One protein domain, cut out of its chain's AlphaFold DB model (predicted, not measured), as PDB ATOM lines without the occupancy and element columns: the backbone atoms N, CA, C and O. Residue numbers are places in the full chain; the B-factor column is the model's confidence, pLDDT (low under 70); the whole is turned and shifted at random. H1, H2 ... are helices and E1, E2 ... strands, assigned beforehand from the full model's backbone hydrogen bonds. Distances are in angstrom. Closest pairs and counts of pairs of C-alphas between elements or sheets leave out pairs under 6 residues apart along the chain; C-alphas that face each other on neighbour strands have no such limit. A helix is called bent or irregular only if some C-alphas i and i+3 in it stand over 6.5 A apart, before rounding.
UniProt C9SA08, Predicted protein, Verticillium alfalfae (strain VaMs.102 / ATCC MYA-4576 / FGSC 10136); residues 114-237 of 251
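Overview. This is residues 114 to 237 of the 251 residues of the protein "Predicted protein" of Verticillium alfalfae (strain VaMs.102 / ATCC MYA-4576 / FGSC 10136) (UniProt C9SA08). A small three-stranded sheet is covered by H1 and H2 on one face and by residues 202 to 211 of H3 on the other; beyond them H3 sticks out as an arm, with H4 turned at its far end. The 124 printed residues, mixed in class, hold four named helices and three named strands, in the order E1 H1 E2 H2 E3 H3 H4. The sheet runs E1 E2 E3, all parallel. The whole is loose, with a radius of gyration of the C-alphas of 18.4 A, and flat, spanning 56 by 46 by 20 A.

Arrangement. Look first at E2, residues 142 to 148, the inner strand between E1, residues 114 to 119, and E3, residues 186 to 190. N 145 and O 116 are 2.8 A apart, and N 187 and O 144 2.8 A, within hydrogen-bond range. H1, residues 125 to 135, runs along the strands at a height over the sheet of 9.9 A. H2, residues 151 to 171, is on the same face, over E3. With residues 157 to 164 alone, H2 only just touches H1, with 3 pairs of C-alphas within 8 A, the closest those of Trp 128 and Ile 161, 6.4 A apart. H3, residues 201 to 223, is on the opposite face, giving three layers, helices on both faces of a sheet; its closest C-alphas to E2 are Val 207 and Val 145, 6.7 A. E1, H1, E2 and E2, H2, E3 are strand-helix-strand units, parallel neighbour strands with a helix between, both crossovers right-handed. Every O i to N i+4 pair is within range in H2 and in H4, residues 227 to 237; H1 has 6 of 7, H3 17 of 19.

Along the chain. Find C-alpha 114 at (114.063, 99.419, 135.117), where E1 begins. H2 spans 30.4 A and H3 31.0 A; H3 has a kink of 39 degrees near residue 208 and is only just irregular, C-alphas 207 and 210 being 6.7 A apart. H4 ends at C-alpha 237, (140.107, 88.231, 134.099).

Size, cuts and confidence. The C-alphas farthest apart, of Ala 152 and Pro 228, are 57.0 A apart. The printed part has no cut; the link from H2 to E3, 14 residues, is long. Look for pLDDT under 70 at residues 136 to 138, 172 to 180 and 210 to 237.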
ATOM      1  N   LEU A 114     114.794 100.150 136.144       85.62
ATOM      2  CA  LEU A 114     114.063  99.419 135.117       85.62
ATOM      3  C   LEU A 114     113.546 100.411 134.077       85.62
ATOM      4  O   LEU A 114     112.873 101.386 134.409       85.62
ATOM      5  N   ALA A 115     113.869 100.162 132.813       89.19
ATOM      6  CA  ALA A 115     113.349 100.928 131.694       89.19
ATOM      7  C   ALA A 115     112.711  99.982 130.683       89.19
ATOM      8  O   ALA A 115     113.364  99.056 130.206       89.19
ATOM      9  N   VAL A 116     111.449 100.241 130.360       91.44
ATOM     10  CA  VAL A 116     110.638  99.423 129.463       91.44
ATOM     11  C   VAL A 116     110.331 100.221 128.207       91.44
ATOM     12  O   VAL A 116     109.928 101.381 128.287       91.44
ATOM     13  N   LEU A 117     110.557  99.595 127.054       93.94
ATOM     14  CA  LEU A 117     110.133 100.090 125.753       93.94
ATOM     15  C   LEU A 117     109.066  99.136 125.221       93.94
ATOM     16  O   LEU A 117     109.368  97.978 124.948       93.94
ATOM     17  N   ASP A 118     107.844  99.633 125.088       93.94
ATOM     18  CA  ASP A 118     106.687  98.883 124.615       93.94
ATOM     19  C   ASP A 118     106.307  99.350 123.205       93.94
ATOM     20  O   ASP A 118     106.056 100.537 122.966       93.94
ATOM     21  N   LEU A 119     106.328  98.417 122.256       94.44
ATOM     22  CA  LEU A 119     106.098  98.667 120.840       94.44
ATOM     23  C   LEU A 119     104.713  98.135 120.474       94.44
ATOM     24  O   LEU A 119     104.526  96.935 120.306       94.44
ATOM     25  N   GLY A 120     103.753  99.041 120.324       92.69
ATOM     26  CA  GLY A 120     102.354  98.692 120.112       92.69
ATOM     27  C   GLY A 120     101.588  98.464 121.414       92.69
ATOM     28  O   GLY A 120     100.802  97.525 121.492       92.69
ATOM     29  N   PHE A 121     101.741  99.356 122.402       92.06
ATOM     30  CA  PHE A 121     101.088  99.250 123.724       92.06
ATOM     31  C   PHE A 121      99.542  99.283 123.697       92.06
ATOM     32  O   PHE A 121      98.880  99.146 124.732       92.06
ATOM     33  N   GLY A 122      98.942  99.496 122.521       90.00
ATOM     34  CA  GLY A 122      97.498  99.483 122.320       90.00
ATOM     35  C   GLY A 122      96.778 100.505 123.200       90.00
ATOM     36  O   GLY A 122      97.232 101.630 123.381       90.00
ATOM     37  N   CYS A 123      95.644 100.114 123.775       87.38
ATOM     38  CA  CYS A 123      94.848 100.985 124.644       87.38
ATOM     39  C   CYS A 123      95.418 101.149 126.069       87.38
ATOM     40  O   CYS A 123      94.794 101.814 126.895       87.38
ATOM     41  N   GLY A 124      96.586 100.568 126.364       85.81
ATOM     42  CA  GLY A 124      97.287 100.749 127.637       85.81
ATOM     43  C   GLY A 124      96.812  99.858 128.784       85.81
ATOM     44  O   GLY A 124      97.154 100.127 129.935       85.81
ATOM     45  N   ASP A 125      96.042  98.798 128.512       83.12
ATOM     46  CA  ASP A 125      95.605  97.889 129.575       83.12
ATOM     47  C   ASP A 125      96.789  97.159 130.218       83.12
ATOM     48  O   ASP A 125      96.904  97.125 131.439       83.12
ATOM     49  N   GLN A 126      97.715  96.649 129.403       86.88
ATOM     50  CA  GLN A 126      98.918  95.965 129.883       86.88
ATOM     51  C   GLN A 126      99.904  96.924 130.561       86.88
ATOM     52  O   GLN A 126     100.572  96.544 131.521       86.88
ATOM     53  N   THR A 127      99.968  98.177 130.097       90.62
ATOM     54  CA  THR A 127     100.927  99.195 130.552       90.62
ATOM     55  C   THR A 127     100.879  99.412 132.064       90.62
ATOM     56  O   THR A 127     101.918  99.406 132.724       90.62
ATOM     57  N   TRP A 128      99.676  99.574 132.625       87.81
ATOM     58  CA  TRP A 128      99.510  99.786 134.065       87.81
ATOM     59  C   TRP A 128      99.823  98.525 134.877       87.81
ATOM     60  O   TRP A 128     100.551  98.593 135.869       87.81
ATOM     61  N   HIS A 129      99.337  97.359 134.436       88.69
ATOM     62  CA  HIS A 129      99.610  96.091 135.118       88.69
ATOM     63  C   HIS A 129     101.103  95.767 135.152       88.69
ATOM     64  O   HIS A 129     101.608  95.347 136.190       88.69
ATOM     65  N   LEU A 130     101.823  96.021 134.058       90.31
ATOM     66  CA  LEU A 130     103.270  95.858 133.997       90.31
ATOM     67  C   LEU A 130     103.967  96.738 135.036       90.31
ATOM     68  O   LEU A 130     104.824  96.256 135.780       90.31
ATOM     69  N   ALA A 131     103.599  98.019 135.113       87.69
ATOM     70  CA  ALA A 131     104.187  98.932 136.083       87.69
ATOM     71  C   ALA A 131     103.927  98.463 137.520       87.69
ATOM     72  O   ALA A 131     104.858  98.390 138.316       87.69
ATOM     73  N   ARG A 132     102.694  98.052 137.837       86.12
ATOM     74  CA  ARG A 132     102.333  97.559 139.171       86.12
ATOM     75  C   ARG A 132     103.052  96.264 139.544       86.12
ATOM     76  O   ARG A 132     103.573  96.151 140.646       86.12
ATOM     77  N   LEU A 133     103.114  95.299 138.627       86.44
ATOM     78  CA  LEU A 133     103.796  94.023 138.864       86.44
ATOM     79  C   LEU A 133     105.303  94.210 139.047       86.44
ATOM     80  O   LEU A 133     105.919  93.492 139.826       86.44
ATOM     81  N   THR A 134     105.902  95.178 138.355       82.88
ATOM     82  CA  THR A 134     107.336  95.467 138.492       82.88
ATOM     83  C   THR A 134     107.649  96.403 139.660       82.88
ATOM     84  O   THR A 134     108.775  96.385 140.150       82.88
ATOM     85  N   ALA A 135     106.677  97.164 140.167       75.69
ATOM     86  CA  ALA A 135     106.844  98.046 141.323       75.69
ATOM     87  C   ALA A 135     107.150  97.304 142.634       75.69
ATOM     88  O   ALA A 135     107.801  97.861 143.514       75.69
ATOM     89  N   SER A 136     106.753  96.040 142.760       67.38
ATOM     90  CA  SER A 136     107.135  95.186 143.895       67.38
ATOM     91  C   SER A 136     108.544  94.588 143.755       67.38
ATOM     92  O   SER A 136     109.055  93.963 144.690       67.38
ATOM     93  N   GLY A 137     109.173  94.775 142.589       68.69
ATOM     94  CA  GLY A 137     110.521  94.324 142.280       68.69
ATOM     95  C   GLY A 137     111.607  95.190 142.926       68.69
ATOM     96  O   GLY A 137     111.343  96.230 143.536       68.69
ATOM     97  N   PRO A 138     112.883  94.806 142.783       69.62
ATOM     98  CA  PRO A 138     113.971  95.427 143.528       69.62
ATOM     99  C   PRO A 138     114.490  96.719 142.860       69.62
ATOM    100  O   PRO A 138     115.641  97.107 143.052       69.62
ATOM    101  N   TRP A 139     113.670  97.392 142.054       77.56
ATOM    102  CA  TRP A 139     114.073  98.534 141.232       77.56
ATOM    103  C   TRP A 139     114.042  99.843 142.034       77.56
ATOM    104  O   TRP A 139     113.272 100.000 142.973       77.56
ATOM    105  N   SER A 140     114.899 100.805 141.682       76.00
ATOM    106  CA  SER A 140     114.949 102.131 142.338       76.00
ATOM    107  C   SER A 140     114.412 103.281 141.479       76.00
ATOM    108  O   SER A 140     114.183 104.373 141.985       76.00
ATOM    109  N   ASP A 141     114.244 103.052 140.176       80.25
ATOM    110  CA  ASP A 141     113.743 104.017 139.189       80.25
ATOM    111  C   ASP A 141     113.033 103.199 138.109       80.25
ATOM    112  O   ASP A 141     113.669 102.343 137.490       80.25
ATOM    113  N   PHE A 142     111.733 103.423 137.918       85.88
ATOM    114  CA  PHE A 142     110.932 102.797 136.867       85.88
ATOM    115  C   PHE A 142     110.644 103.821 135.772       85.88
ATOM    116  O   PHE A 142     110.277 104.962 136.053       85.88
ATOM    117  N   ARG A 143     110.822 103.424 134.513       89.69
ATOM    118  CA  ARG A 143     110.516 104.252 133.345       89.69
ATOM    119  C   ARG A 143     109.856 103.407 132.276       89.69
ATOM    120  O   ARG A 143     110.339 102.322 131.961       89.69
ATOM    121  N   TYR A 144     108.825 103.952 131.660       93.38
ATOM    122  CA  TYR A 144     108.096 103.300 130.590       93.38
ATOM    123  C   TYR A 144     108.002 104.236 129.388       93.38
ATOM    124  O   TYR A 144     107.599 105.393 129.515       93.38
ATOM    125  N   VAL A 145     108.372 103.731 128.217       95.50
ATOM    126  CA  VAL A 145     108.170 104.401 126.934       95.50
ATOM    127  C   VAL A 145     107.294 103.506 126.074       95.50
ATOM    128  O   VAL A 145     107.696 102.397 125.744       95.50
ATOM    129  N   GLY A 146     106.112 103.991 125.711       96.31
ATOM    130  CA  GLY A 146     105.189 103.288 124.828       96.31
ATOM    131  C   GLY A 146     105.108 103.978 123.474       96.31
ATOM    132  O   GLY A 146     104.909 105.192 123.419       96.31
ATOM    133  N   LEU A 147     105.225 103.212 122.389       97.25
ATOM    134  CA  LEU A 147     104.994 103.679 121.022       97.25
ATOM    135  C   LEU A 147     103.761 102.992 120.423       97.25
ATOM    136  O   LEU A 147     103.598 101.784 120.557       97.25
ATOM    137  N   THR A 148     102.910 103.741 119.730       95.50
ATOM    138  CA  THR A 148     101.838 103.193 118.883       95.50
ATOM    139  C   THR A 148     101.672 104.051 117.629       95.50
ATOM    140  O   THR A 148     102.072 105.212 117.606       95.50
ATOM    141  N   LEU A 149     101.069 103.508 116.573       94.94
ATOM    142  CA  LEU A 149     100.729 104.272 115.368       94.94
ATOM    143  C   LEU A 149      99.422 105.073 115.521       94.94
ATOM    144  O   LEU A 149      99.186 106.014 114.754       94.94
ATOM    145  N   ASN A 150      98.590 104.733 116.511       92.12
ATOM    146  CA  ASN A 150      97.248 105.282 116.674       92.12
ATOM    147  C   ASN A 150      97.170 106.338 117.794       92.12
ATOM    148  O   ASN A 150      97.354 106.037 118.971       92.12
ATOM    149  N   GLU A 151      96.806 107.570 117.439       93.31
ATOM    150  CA  GLU A 151      96.652 108.682 118.390       93.31
ATOM    151  C   GLU A 151      95.540 108.449 119.429       93.31
ATOM    152  O   GLU A 151      95.701 108.756 120.610       93.31
ATOM    153  N   ALA A 152      94.412 107.860 119.031       88.31
ATOM    154  CA  ALA A 152      93.309 107.571 119.946       88.31
ATOM    155  C   ALA A 152      93.718 106.560 121.032       88.31
ATOM    156  O   ALA A 152      93.257 106.649 122.175       88.31
ATOM    157  N   GLN A 153      94.617 105.629 120.701       92.31
ATOM    158  CA  GLN A 153      95.214 104.702 121.663       92.31
ATOM    159  C   GLN A 153      96.130 105.429 122.657       92.31
ATOM    160  O   GLN A 153      96.009 105.193 123.860       92.31
ATOM    161  N   VAL A 154      96.954 106.380 122.193       94.88
ATOM    162  CA  VAL A 154      97.770 107.246 123.070       94.88
ATOM    163  C   VAL A 154      96.886 107.991 124.067       94.88
ATOM    164  O   VAL A 154      97.138 107.947 125.273       94.88
ATOM    165  N   GLN A 155      95.823 108.641 123.591       93.88
ATOM    166  CA  GLN A 155      94.915 109.412 124.444       93.88
ATOM    167  C   GLN A 155      94.193 108.528 125.465       93.88
ATOM    168  O   GLN A 155      94.045 108.896 126.632       93.88
ATOM    169  N   THR A 156      93.744 107.348 125.036       90.62
ATOM    170  CA  THR A 156      93.028 106.397 125.892       90.62
ATOM    171  C   THR A 156      93.933 105.837 126.982       90.62
ATOM    172  O   THR A 156      93.583 105.925 128.160       90.62
ATOM    173  N   ALA A 157      95.125 105.366 126.616       92.31
ATOM    174  CA  ALA A 157      96.113 104.867 127.562       92.31
ATOM    175  C   ALA A 157      96.569 105.957 128.543       92.31
ATOM    176  O   ALA A 157      96.636 105.709 129.745       92.31
ATOM    177  N   SER A 158      96.804 107.184 128.063       93.75
ATOM    178  CA  SER A 158      97.209 108.310 128.917       93.75
ATOM    179  C   SER A 158      96.151 108.618 129.978       93.75
ATOM    180  O   SER A 158      96.470 108.720 131.160       93.75
ATOM    181  N   ARG A 159      94.869 108.700 129.585       91.94
ATOM    182  CA  ARG A 159      93.761 108.903 130.535       91.94
ATOM    183  C   ARG A 159      93.655 107.764 131.542       91.94
ATOM    184  O   ARG A 159      93.442 108.029 132.724       91.94
ATOM    185  N   LYS A 160      93.815 106.517 131.085       89.50
ATOM    186  CA  LYS A 160      93.793 105.340 131.955       89.50
ATOM    187  C   LYS A 160      94.910 105.403 132.996       89.50
ATOM    188  O   LYS A 160      94.611 105.340 134.180       89.50
ATOM    189  N   ILE A 161      96.156 105.625 132.583       90.56
ATOM    190  CA  ILE A 161      97.303 105.738 133.500       90.56
ATOM    191  C   ILE A 161      97.089 106.865 134.511       90.56
ATOM    192  O   ILE A 161      97.257 106.643 135.704       90.56
ATOM    193  N   CYS A 162      96.667 108.055 134.069       90.38
ATOM    194  CA  CYS A 162      96.395 109.167 134.983       90.38
ATOM    195  C   CYS A 162      95.335 108.807 136.033       90.38
ATOM    196  O   CYS A 162      95.512 109.114 137.210       90.38
ATOM    197  N   ARG A 163      94.249 108.139 135.619       89.12
ATOM    198  CA  ARG A 163      93.194 107.680 136.531       89.12
ATOM    199  C   ARG A 163      93.734 106.672 137.541       89.12
ATOM    200  O   ARG A 163      93.504 106.841 138.731       89.12
ATOM    201  N   GLU A 164      94.446 105.655 137.071       88.19
ATOM    202  CA  GLU A 164      94.976 104.582 137.914       88.19
ATOM    203  C   GLU A 164      96.014 105.093 138.922       88.19
ATOM    204  O   GLU A 164      95.946 104.750 140.099       88.19
ATOM    205  N   VAL A 165      96.918 105.983 138.496       86.00
ATOM    206  CA  VAL A 165      97.884 106.646 139.387       86.00
ATOM    207  C   VAL A 165      97.161 107.470 140.454       86.00
ATOM    208  O   VAL A 165      97.503 107.383 141.631       86.00
ATOM    209  N   ALA A 166      96.134 108.239 140.077       85.88
ATOM    210  CA  ALA A 166      95.350 109.017 141.036       85.88
ATOM    211  C   ALA A 166      94.593 108.117 142.032       85.88
ATOM    212  O   ALA A 166      94.566 108.405 143.228       85.88
ATOM    213  N   SER A 167      94.010 107.012 141.558       84.75
ATOM    214  CA  SER A 167      93.338 106.025 142.410       84.75
ATOM    215  C   SER A 167      94.309 105.321 143.362       84.75
ATOM    216  O   SER A 167      93.987 105.156 144.538       84.75
ATOM    217  N   ALA A 168      95.507 104.966 142.894       80.19
ATOM    218  CA  ALA A 168      96.552 104.378 143.726       80.19
ATOM    219  C   ALA A 168      97.033 105.356 144.809       80.19
ATOM    220  O   ALA A 168      97.116 104.970 145.972       80.19
ATOM    221  N   ALA A 169      97.251 106.628 144.455       76.88
ATOM    222  CA  ALA A 169      97.656 107.674 145.396       76.88
ATOM    223  C   ALA A 169      96.607 107.931 146.496       76.88
ATOM    224  O   ALA A 169      96.955 108.180 147.649       76.88
ATOM    225  N   ALA A 170      95.315 107.844 146.159       77.62
ATOM    226  CA  ALA A 170      94.234 107.950 147.139       77.62
ATOM    227  C   ALA A 170      94.187 106.739 148.095       77.62
ATOM    228  O   ALA A 170      93.911 106.894 149.287       77.62
ATOM    229  N   ALA A 171      94.484 105.538 147.588       74.88
ATOM    230  CA  ALA A 171      94.484 104.297 148.366       74.88
ATOM    231  C   ALA A 171      95.733 104.125 149.257       74.88
ATOM    232  O   ALA A 171      95.653 103.510 150.319       74.88
ATOM    233  N   SER A 172      96.880 104.697 148.873       62.66
ATOM    234  CA  SER A 172      98.175 104.565 149.563       62.66
ATOM    235  C   SER A 172      98.303 105.343 150.882       62.66
ATOM    236  O   SER A 172      99.401 105.518 151.402       62.66
ATOM    237  N   SER A 173      97.191 105.771 151.481       56.12
ATOM    238  CA  SER A 173      97.161 106.355 152.827       56.12
ATOM    239  C   SER A 173      97.388 105.327 153.955       56.12
ATOM    240  O   SER A 173      97.337 105.707 155.122       56.12
ATOM    241  N   SER A 174      97.661 104.043 153.649       51.56
ATOM    242  CA  SER A 174      97.724 102.981 154.674       51.56
ATOM    243  C   SER A 174      98.818 101.891 154.589       51.56
ATOM    244  O   SER A 174      98.840 101.056 155.490       51.56
ATOM    245  N   SER A 175      99.778 101.859 153.646       47.78
ATOM    246  CA  SER A 175     100.931 100.927 153.780       47.78
ATOM    247  C   SER A 175     102.170 101.280 152.937       47.78
ATOM    248  O   SER A 175     102.087 101.939 151.905       47.78
ATOM    249  N   SER A 176     103.345 100.870 153.427       46.62
ATOM    250  CA  SER A 176     104.668 101.462 153.177       46.62
ATOM    251  C   SER A 176     105.649 100.592 152.365       46.62
ATOM    252  O   SER A 176     106.833 100.526 152.706       46.62
ATOM    253  N   ALA A 177     105.214  99.932 151.286       46.22
ATOM    254  CA  ALA A 177     106.126  99.075 150.506       46.22
ATOM    255  C   ALA A 177     106.037  99.163 148.972       46.22
ATOM    256  O   ALA A 177     106.993  98.746 148.313       46.22
ATOM    257  N   ASP A 178     104.980  99.738 148.396       51.53
ATOM    258  CA  ASP A 178     104.874  99.858 146.940       51.53
ATOM    259  C   ASP A 178     105.666 101.072 146.429       51.53
ATOM    260  O   ASP A 178     105.643 102.158 147.012       51.53
ATOM    261  N   LEU A 179     106.427 100.875 145.349       53.91
ATOM    262  CA  LEU A 179     107.088 101.958 144.617       53.91
ATOM    263  C   LEU A 179     106.050 103.035 144.260       53.91
ATOM    264  O   LEU A 179     104.986 102.709 143.738       53.91
ATOM    265  N   ASP A 180     106.379 104.308 144.500       65.62
ATOM    266  CA  ASP A 180     105.583 105.459 144.054       65.62
ATOM    267  C   ASP A 180     105.587 105.492 142.515       65.62
ATOM    268  O   ASP A 180     106.488 106.052 141.880       65.62
ATOM    269  N   ILE A 181     104.637 104.784 141.896       75.06
ATOM    270  CA  ILE A 181     104.456 104.775 140.446       75.06
ATOM    271  C   ILE A 181     103.839 106.114 140.059       75.06
ATOM    272  O   ILE A 181     102.626 106.317 140.094       75.06
ATOM    273  N   ARG A 182     104.700 107.038 139.653       80.31
ATOM    274  CA  ARG A 182     104.300 108.376 139.232       80.31
ATOM    275  C   ARG A 182     103.852 108.386 137.775       80.31
ATOM    276  O   ARG A 182     104.412 107.690 136.930       80.31
ATOM    277  N   ALA A 183     102.897 109.254 137.448       81.62
ATOM    278  CA  ALA A 183     102.440 109.439 136.068       81.62
ATOM    279  C   ALA A 183     103.574 109.901 135.124       81.62
ATOM    280  O   ALA A 183     103.591 109.526 133.955       81.62
ATOM    281  N   ASP A 184     104.558 110.653 135.634       86.38
ATOM    282  CA  ASP A 184     105.724 111.129 134.872       86.38
ATOM    283  C   ASP A 184     106.722 110.016 134.484       86.38
ATOM    284  O   ASP A 184     107.591 110.227 133.628       86.38
ATOM    285  N   ALA A 185     106.580 108.817 135.062       89.06
ATOM    286  CA  ALA A 185     107.344 107.635 134.681       89.06
ATOM    287  C   ALA A 185     106.932 107.094 133.304       89.06
ATOM    288  O   ALA A 185     107.726 106.395 132.665       89.06
ATOM    289  N   PHE A 186     105.726 107.430 132.831       93.12
ATOM    290  CA  PHE A 186     105.179 106.969 131.563       93.12
ATOM    291  C   PHE A 186     105.321 108.040 130.487       93.12
ATOM    292  O   PHE A 186     104.879 109.177 130.635       93.12
ATOM    293  N   LYS A 187     105.909 107.655 129.357       95.62
ATOM    294  CA  LYS A 187     105.979 108.477 128.152       95.62
ATOM    295  C   LYS A 187     105.348 107.720 126.997       95.62
ATOM    296  O   LYS A 187     105.933 106.771 126.485       95.62
ATOM    297  N   LEU A 188     104.147 108.130 126.612       96.44
ATOM    298  CA  LEU A 188     103.404 107.520 125.517       96.44
ATOM    299  C   LEU A 188     103.487 108.414 124.287       96.44
ATOM    300  O   LEU A 188     103.247 109.617 124.378       96.44
ATOM    301  N   PHE A 189     103.823 107.829 123.144       97.06
ATOM    302  CA  PHE A 189     103.989 108.563 121.901       97.06
ATOM    303  C   PHE A 189     103.282 107.874 120.746       97.06
ATOM    304  O   PHE A 189     103.284 106.646 120.625       97.06
ATOM    305  N   ARG A 190     102.772 108.701 119.833       97.25
ATOM    306  CA  ARG A 190     102.472 108.270 118.479       97.25
ATOM    307  C   ARG A 190     103.760 108.269 117.657       97.25
ATOM    308  O   ARG A 190     104.274 109.330 117.311       97.25
ATOM    309  N   ALA A 191     104.292 107.090 117.365       96.75
ATOM    310  CA  ALA A 191     105.495 106.922 116.560       96.75
ATOM    311  C   ALA A 191     105.529 105.535 115.916       96.75
ATOM    312  O   ALA A 191     105.010 104.562 116.463       96.75
ATOM    313  N   ASP A 192     106.184 105.447 114.763       95.69
ATOM    314  CA  ASP A 192     106.361 104.194 114.045       95.69
ATOM    315  C   ASP A 192     107.540 103.408 114.623       95.69
ATOM    316  O   ASP A 192     108.704 103.715 114.367       95.69
ATOM    317  N   ALA A 193     107.238 102.389 115.424       94.00
ATOM    318  CA  ALA A 193     108.244 101.518 116.023       94.00
ATOM    319  C   ALA A 193     109.133 100.806 114.984       94.00
ATOM    320  O   ALA A 193     110.277 100.480 115.299       94.00
ATOM    321  N   ALA A 194     108.636 100.593 113.759       94.38
ATOM    322  CA  ALA A 194     109.373  99.930 112.687       94.38
ATOM    323  C   ALA A 194     110.332 100.873 111.941       94.38
ATOM    324  O   ALA A 194     111.207 100.396 111.220       94.38
ATOM    325  N   ARG A 195     110.217 102.197 112.133       95.81
ATOM    326  CA  ARG A 195     111.084 103.210 111.503       95.81
ATOM    327  C   ARG A 195     111.714 104.171 112.524       95.81
ATOM    328  O   ARG A 195     111.309 105.336 112.605       95.81
ATOM    329  N   PRO A 196     112.707 103.722 113.320       94.50
ATOM    330  CA  PRO A 196     113.341 104.539 114.362       94.50
ATOM    331  C   PRO A 196     114.058 105.802 113.877       94.50
ATOM    332  O   PRO A 196     114.247 106.746 114.643       94.50
ATOM    333  N   ASP A 197     114.468 105.827 112.616       96.06
ATOM    334  CA  ASP A 197     115.054 106.971 111.918       96.06
ATOM    335  C   ASP A 197     114.059 108.128 111.725       96.06
ATOM    336  O   ASP A 197     114.464 109.287 111.672       96.06
ATOM    337  N   THR A 198     112.757 107.830 111.705       95.88
ATOM    338  CA  THR A 198     111.684 108.829 111.562       95.88
ATOM    339  C   THR A 198     111.213 109.422 112.890       95.88
ATOM    340  O   THR A 198     110.343 110.294 112.913       95.88
ATOM    341  N   TRP A 199     111.753 108.953 114.019       96.44
ATOM    342  CA  TRP A 199     111.299 109.381 115.337       96.44
ATOM    343  C   TRP A 199     111.604 110.860 115.600       96.44
ATOM    344  O   TRP A 199     112.762 111.278 115.510       96.44
ATOM    345  N   PRO A 200     110.601 111.648 116.035       95.06
ATOM    346  CA  PRO A 200     110.836 112.994 116.539       95.06
ATOM    347  C   PRO A 200     111.811 112.989 117.723       95.06
ATOM    348  O   PRO A 200     111.849 112.035 118.508       95.06
ATOM    349  N   ALA A 201     112.549 114.088 117.904       95.75
ATOM    350  CA  ALA A 201     113.546 114.215 118.970       95.75
ATOM    351  C   ALA A 201     113.025 113.820 120.372       95.75
ATOM    352  O   ALA A 201     113.696 113.022 121.025       95.75
ATOM    353  N   PRO A 202     111.811 114.223 120.816       95.31
ATOM    354  CA  PRO A 202     111.286 113.808 122.122       95.31
ATOM    355  C   PRO A 202     111.161 112.288 122.302       95.31
ATOM    356  O   PRO A 202     111.410 111.774 123.394       95.31
ATOM    357  N   VAL A 203     110.804 111.564 121.236       95.62
ATOM    358  CA  VAL A 203     110.671 110.100 121.241       95.62
ATOM    359  C   VAL A 203     112.056 109.465 121.325       95.62
ATOM    360  O   VAL A 203     112.326 108.650 122.210       95.62
ATOM    361  N   ALA A 204     112.964 109.891 120.446       94.88
ATOM    362  CA  ALA A 204     114.332 109.393 120.413       94.88
ATOM    363  C   ALA A 204     115.067 109.642 121.741       94.88
ATOM    364  O   ALA A 204     115.757 108.754 122.248       94.88
ATOM    365  N   ASP A 205     114.884 110.817 122.342       93.69
ATOM    366  CA  ASP A 205     115.468 111.173 123.632       93.69
ATOM    367  C   ASP A 205     114.875 110.352 124.772       93.69
ATOM    368  O   ASP A 205     115.624 109.861 125.621       93.69
ATOM    369  N   ALA A 206     113.557 110.133 124.784       92.75
ATOM    370  CA  ALA A 206     112.911 109.277 125.773       92.75
ATOM    371  C   ALA A 206     113.448 107.838 125.731       92.75
ATOM    372  O   ALA A 206     113.747 107.277 126.785       92.75
ATOM    373  N   VAL A 207     113.647 107.272 124.536       91.50
ATOM    374  CA  VAL A 207     114.192 105.914 124.355       91.50
ATOM    375  C   VAL A 207     115.688 105.842 124.697       91.50
ATOM    376  O   VAL A 207     116.163 104.852 125.257       91.50
ATOM    377  N   ARG A 208     116.468 106.888 124.393       87.75
ATOM    378  CA  ARG A 208     117.927 106.909 124.629       87.75
ATOM    379  C   ARG A 208     118.317 107.311 126.053       87.75
ATOM    380  O   ARG A 208     119.386 106.908 126.519       87.75
ATOM    381  N   ALA A 209     117.496 108.086 126.760       78.06
ATOM    382  CA  ALA A 209     117.810 108.585 128.100       78.06
ATOM    383  C   ALA A 209     118.110 107.469 129.127       78.06
ATOM    384  O   ALA A 209     119.109 107.594 129.848       78.06
ATOM    385  N   PRO A 210     117.353 106.352 129.175       67.12
ATOM    386  CA  PRO A 210     117.683 105.225 130.044       67.12
ATOM    387  C   PRO A 210     119.048 104.599 129.726       67.12
ATOM    388  O   PRO A 210     119.838 104.345 130.638       67.12
ATOM    389  N   ARG A 211     119.374 104.438 128.432       60.91
ATOM    390  CA  ARG A 211     120.664 103.886 127.975       60.91
ATOM    391  C   ARG A 211     121.849 104.739 128.437       60.91
ATOM    392  O   ARG A 211     122.853 104.201 128.902       60.91
ATOM    393  N   ARG A 212     121.727 106.069 128.368       55.50
ATOM    394  CA  ARG A 212     122.791 107.003 128.787       55.50
ATOM    395  C   ARG A 212     123.052 106.962 130.294       55.50
ATOM    396  O   ARG A 212     124.207 106.938 130.714       55.50
ATOM    397  N   ARG A 213     122.008 106.907 131.128       56.75
ATOM    398  CA  ARG A 213     122.166 106.855 132.596       56.75
ATOM    399  C   ARG A 213     122.786 105.546 133.083       56.75
ATOM    400  O   ARG A 213     123.604 105.582 134.003       56.75
ATOM    401  N   ALA A 214     122.443 104.418 132.459       56.66
ATOM    402  CA  ALA A 214     123.073 103.132 132.749       56.66
ATOM    403  C   ALA A 214     124.589 103.181 132.473       56.66
ATOM    404  O   ALA A 214     125.384 102.813 133.340       56.66
ATOM    405  N   LEU A 215     124.986 103.748 131.327       53.66
ATOM    406  CA  LEU A 215     126.391 103.914 130.948       53.66
ATOM    407  C   LEU A 215     127.150 104.841 131.914       53.66
ATOM    408  O   LEU A 215     128.218 104.476 132.405       53.66
ATOM    409  N   HIS A 216     126.584 106.002 132.263       53.91
ATOM    410  CA  HIS A 216     127.210 106.930 133.213       53.91
ATOM    411  C   HIS A 216     127.382 106.321 134.612       53.91
ATOM    412  O   HIS A 216     128.433 106.500 135.228       53.91
ATOM    413  N   ARG A 217     126.400 105.556 135.113       56.38
ATOM    414  CA  ARG A 217     126.521 104.851 136.404       56.38
ATOM    415  C   ARG A 217     127.601 103.768 136.362       56.38
ATOM    416  O   ARG A 217     128.323 103.601 137.343       56.38
ATOM    417  N   GLN A 218     127.740 103.059 135.244       56.03
ATOM    418  CA  GLN A 218     128.769 102.034 135.074       56.03
ATOM    419  C   GLN A 218     130.181 102.640 135.022       56.03
ATOM    420  O   GLN A 218     131.091 102.132 135.679       56.03
ATOM    421  N   VAL A 219     130.353 103.765 134.318       56.06
ATOM    422  CA  VAL A 219     131.616 104.522 134.279       56.06
ATOM    423  C   VAL A 219     131.948 105.118 135.652       56.06
ATOM    424  O   VAL A 219     133.068 104.955 136.125       56.06
ATOM    425  N   ALA A 220     130.979 105.719 136.349       53.84
ATOM    426  CA  ALA A 220     131.188 106.276 137.688       53.84
ATOM    427  C   ALA A 220     131.531 105.202 138.737       53.84
ATOM    428  O   ALA A 220     132.366 105.441 139.606       53.84
ATOM    429  N   ARG A 221     130.936 104.001 138.648       56.47
ATOM    430  CA  ARG A 221     131.313 102.856 139.497       56.47
ATOM    431  C   ARG A 221     132.739 102.385 139.221       56.47
ATOM    432  O   ARG A 221     133.448 102.068 140.167       56.47
ATOM    433  N   ARG A 222     133.178 102.377 137.957       54.06
ATOM    434  CA  ARG A 222     134.570 102.057 137.601       54.06
ATOM    435  C   ARG A 222     135.558 103.119 138.083       54.06
ATOM    436  O   ARG A 222     136.615 102.758 138.579       54.06
ATOM    437  N   ALA A 223     135.197 104.396 137.998       54.19
ATOM    438  CA  ALA A 223     136.045 105.510 138.424       54.19
ATOM    439  C   ALA A 223     136.180 105.647 139.955       54.19
ATOM    440  O   ALA A 223     137.116 106.279 140.428       54.19
ATOM    441  N   ARG A 224     135.255 105.068 140.734       51.97
ATOM    442  CA  ARG A 224     135.278 105.084 142.210       51.97
ATOM    443  C   ARG A 224     135.885 103.830 142.843       51.97
ATOM    444  O   ARG A 224     135.926 103.741 144.068       51.97
ATOM    445  N   LEU A 225     136.331 102.856 142.050       48.09
ATOM    446  CA  LEU A 225     137.087 101.727 142.587       48.09
ATOM    447  C   LEU A 225     138.499 102.219 142.936       48.09
ATOM    448  O   LEU A 225     139.177 102.748 142.053       48.09
ATOM    449  N   PRO A 226     138.970 102.066 144.185       49.06
ATOM    450  CA  PRO A 226     140.354 102.382 144.511       49.06
ATOM    451  C   PRO A 226     141.279 101.487 143.672       49.06
ATOM    452  O   PRO A 226     140.989 100.306 143.476       49.06
ATOM    453  N   LEU A 227     142.390 102.046 143.177       51.53
ATOM    454  CA  LEU A 227     143.407 101.380 142.341       51.53
ATOM    455  C   LEU A 227     143.693  99.893 142.674       51.53
ATOM    456  O   LEU A 227     143.742  99.095 141.735       51.53
ATOM    457  N   PRO A 228     143.807  99.458 143.948       51.50
ATOM    458  CA  PRO A 228     144.012  98.038 144.265       51.50
ATOM    459  C   PRO A 228     142.854  97.104 143.853       51.50
ATOM    460  O   PRO A 228     143.096  95.949 143.507       51.50
ATOM    461  N   LEU A 229     141.602  97.574 143.818       50.94
ATOM    462  CA  LEU A 229     140.440  96.772 143.401       50.94
ATOM    463  C   LEU A 229     140.331  96.630 141.874       50.94
ATOM    464  O   LEU A 229     139.876  95.598 141.379       50.94
ATOM    465  N   LEU A 230     140.795  97.633 141.123       50.75
ATOM    466  CA  LEU A 230     140.938  97.556 139.665       50.75
ATOM    467  C   LEU A 230     142.000  96.519 139.263       50.75
ATOM    468  O   LEU A 230     141.771  95.749 138.330       50.75
ATOM    469  N   ALA A 231     143.103  96.434 140.013       51.47
ATOM    470  CA  ALA A 231     144.132  95.413 139.820       51.47
ATOM    471  C   ALA A 231     143.620  93.993 140.135       51.47
ATOM    472  O   ALA A 231     143.886  93.064 139.374       51.47
ATOM    473  N   LEU A 232     142.813  93.822 141.190       50.69
ATOM    474  CA  LEU A 232     142.230  92.522 141.555       50.69
ATOM    475  C   LEU A 232     141.198  92.022 140.523       50.69
ATOM    476  O   LEU A 232     141.132  90.831 140.215       50.69
ATOM    477  N   ALA A 233     140.402  92.936 139.955       50.44
ATOM    478  CA  ALA A 233     139.449  92.616 138.892       50.44
ATOM    479  C   ALA A 233     140.152  92.267 137.565       50.44
ATOM    480  O   ALA A 233     139.726  91.341 136.873       50.44
ATOM    481  N   ALA A 234     141.252  92.955 137.234       51.78
ATOM    482  CA  ALA A 234     142.093  92.621 136.084       51.78
ATOM    483  C   ALA A 234     142.818  91.271 136.264       51.78
ATOM    484  O   ALA A 234     142.881  90.482 135.321       51.78
ATOM    485  N   ALA A 235     143.276  90.953 137.482       51.81
ATOM    486  CA  ALA A 235     143.902  89.670 137.801       51.81
ATOM    487  C   ALA A 235     142.929  88.485 137.637       51.81
ATOM    488  O   ALA A 235     143.289  87.482 137.023       51.81
ATOM    489  N   ARG A 236     141.662  88.628 138.062       52.19
ATOM    490  CA  ARG A 236     140.631  87.589 137.860       52.19
ATOM    491  C   ARG A 236     140.264  87.355 136.390       52.19
ATOM    492  O   ARG A 236     139.949  86.228 136.014       52.19
ATOM    493  N   LEU A 237     140.316  88.388 135.546       49.56
ATOM    494  CA  LEU A 237     140.107  88.231 134.099       49.56
ATOM    495  C   LEU A 237     141.299  87.533 133.422       49.56
ATOM    496  O   LEU A 237     141.097  86.745 132.498       49.56
TER     497      LEU A 237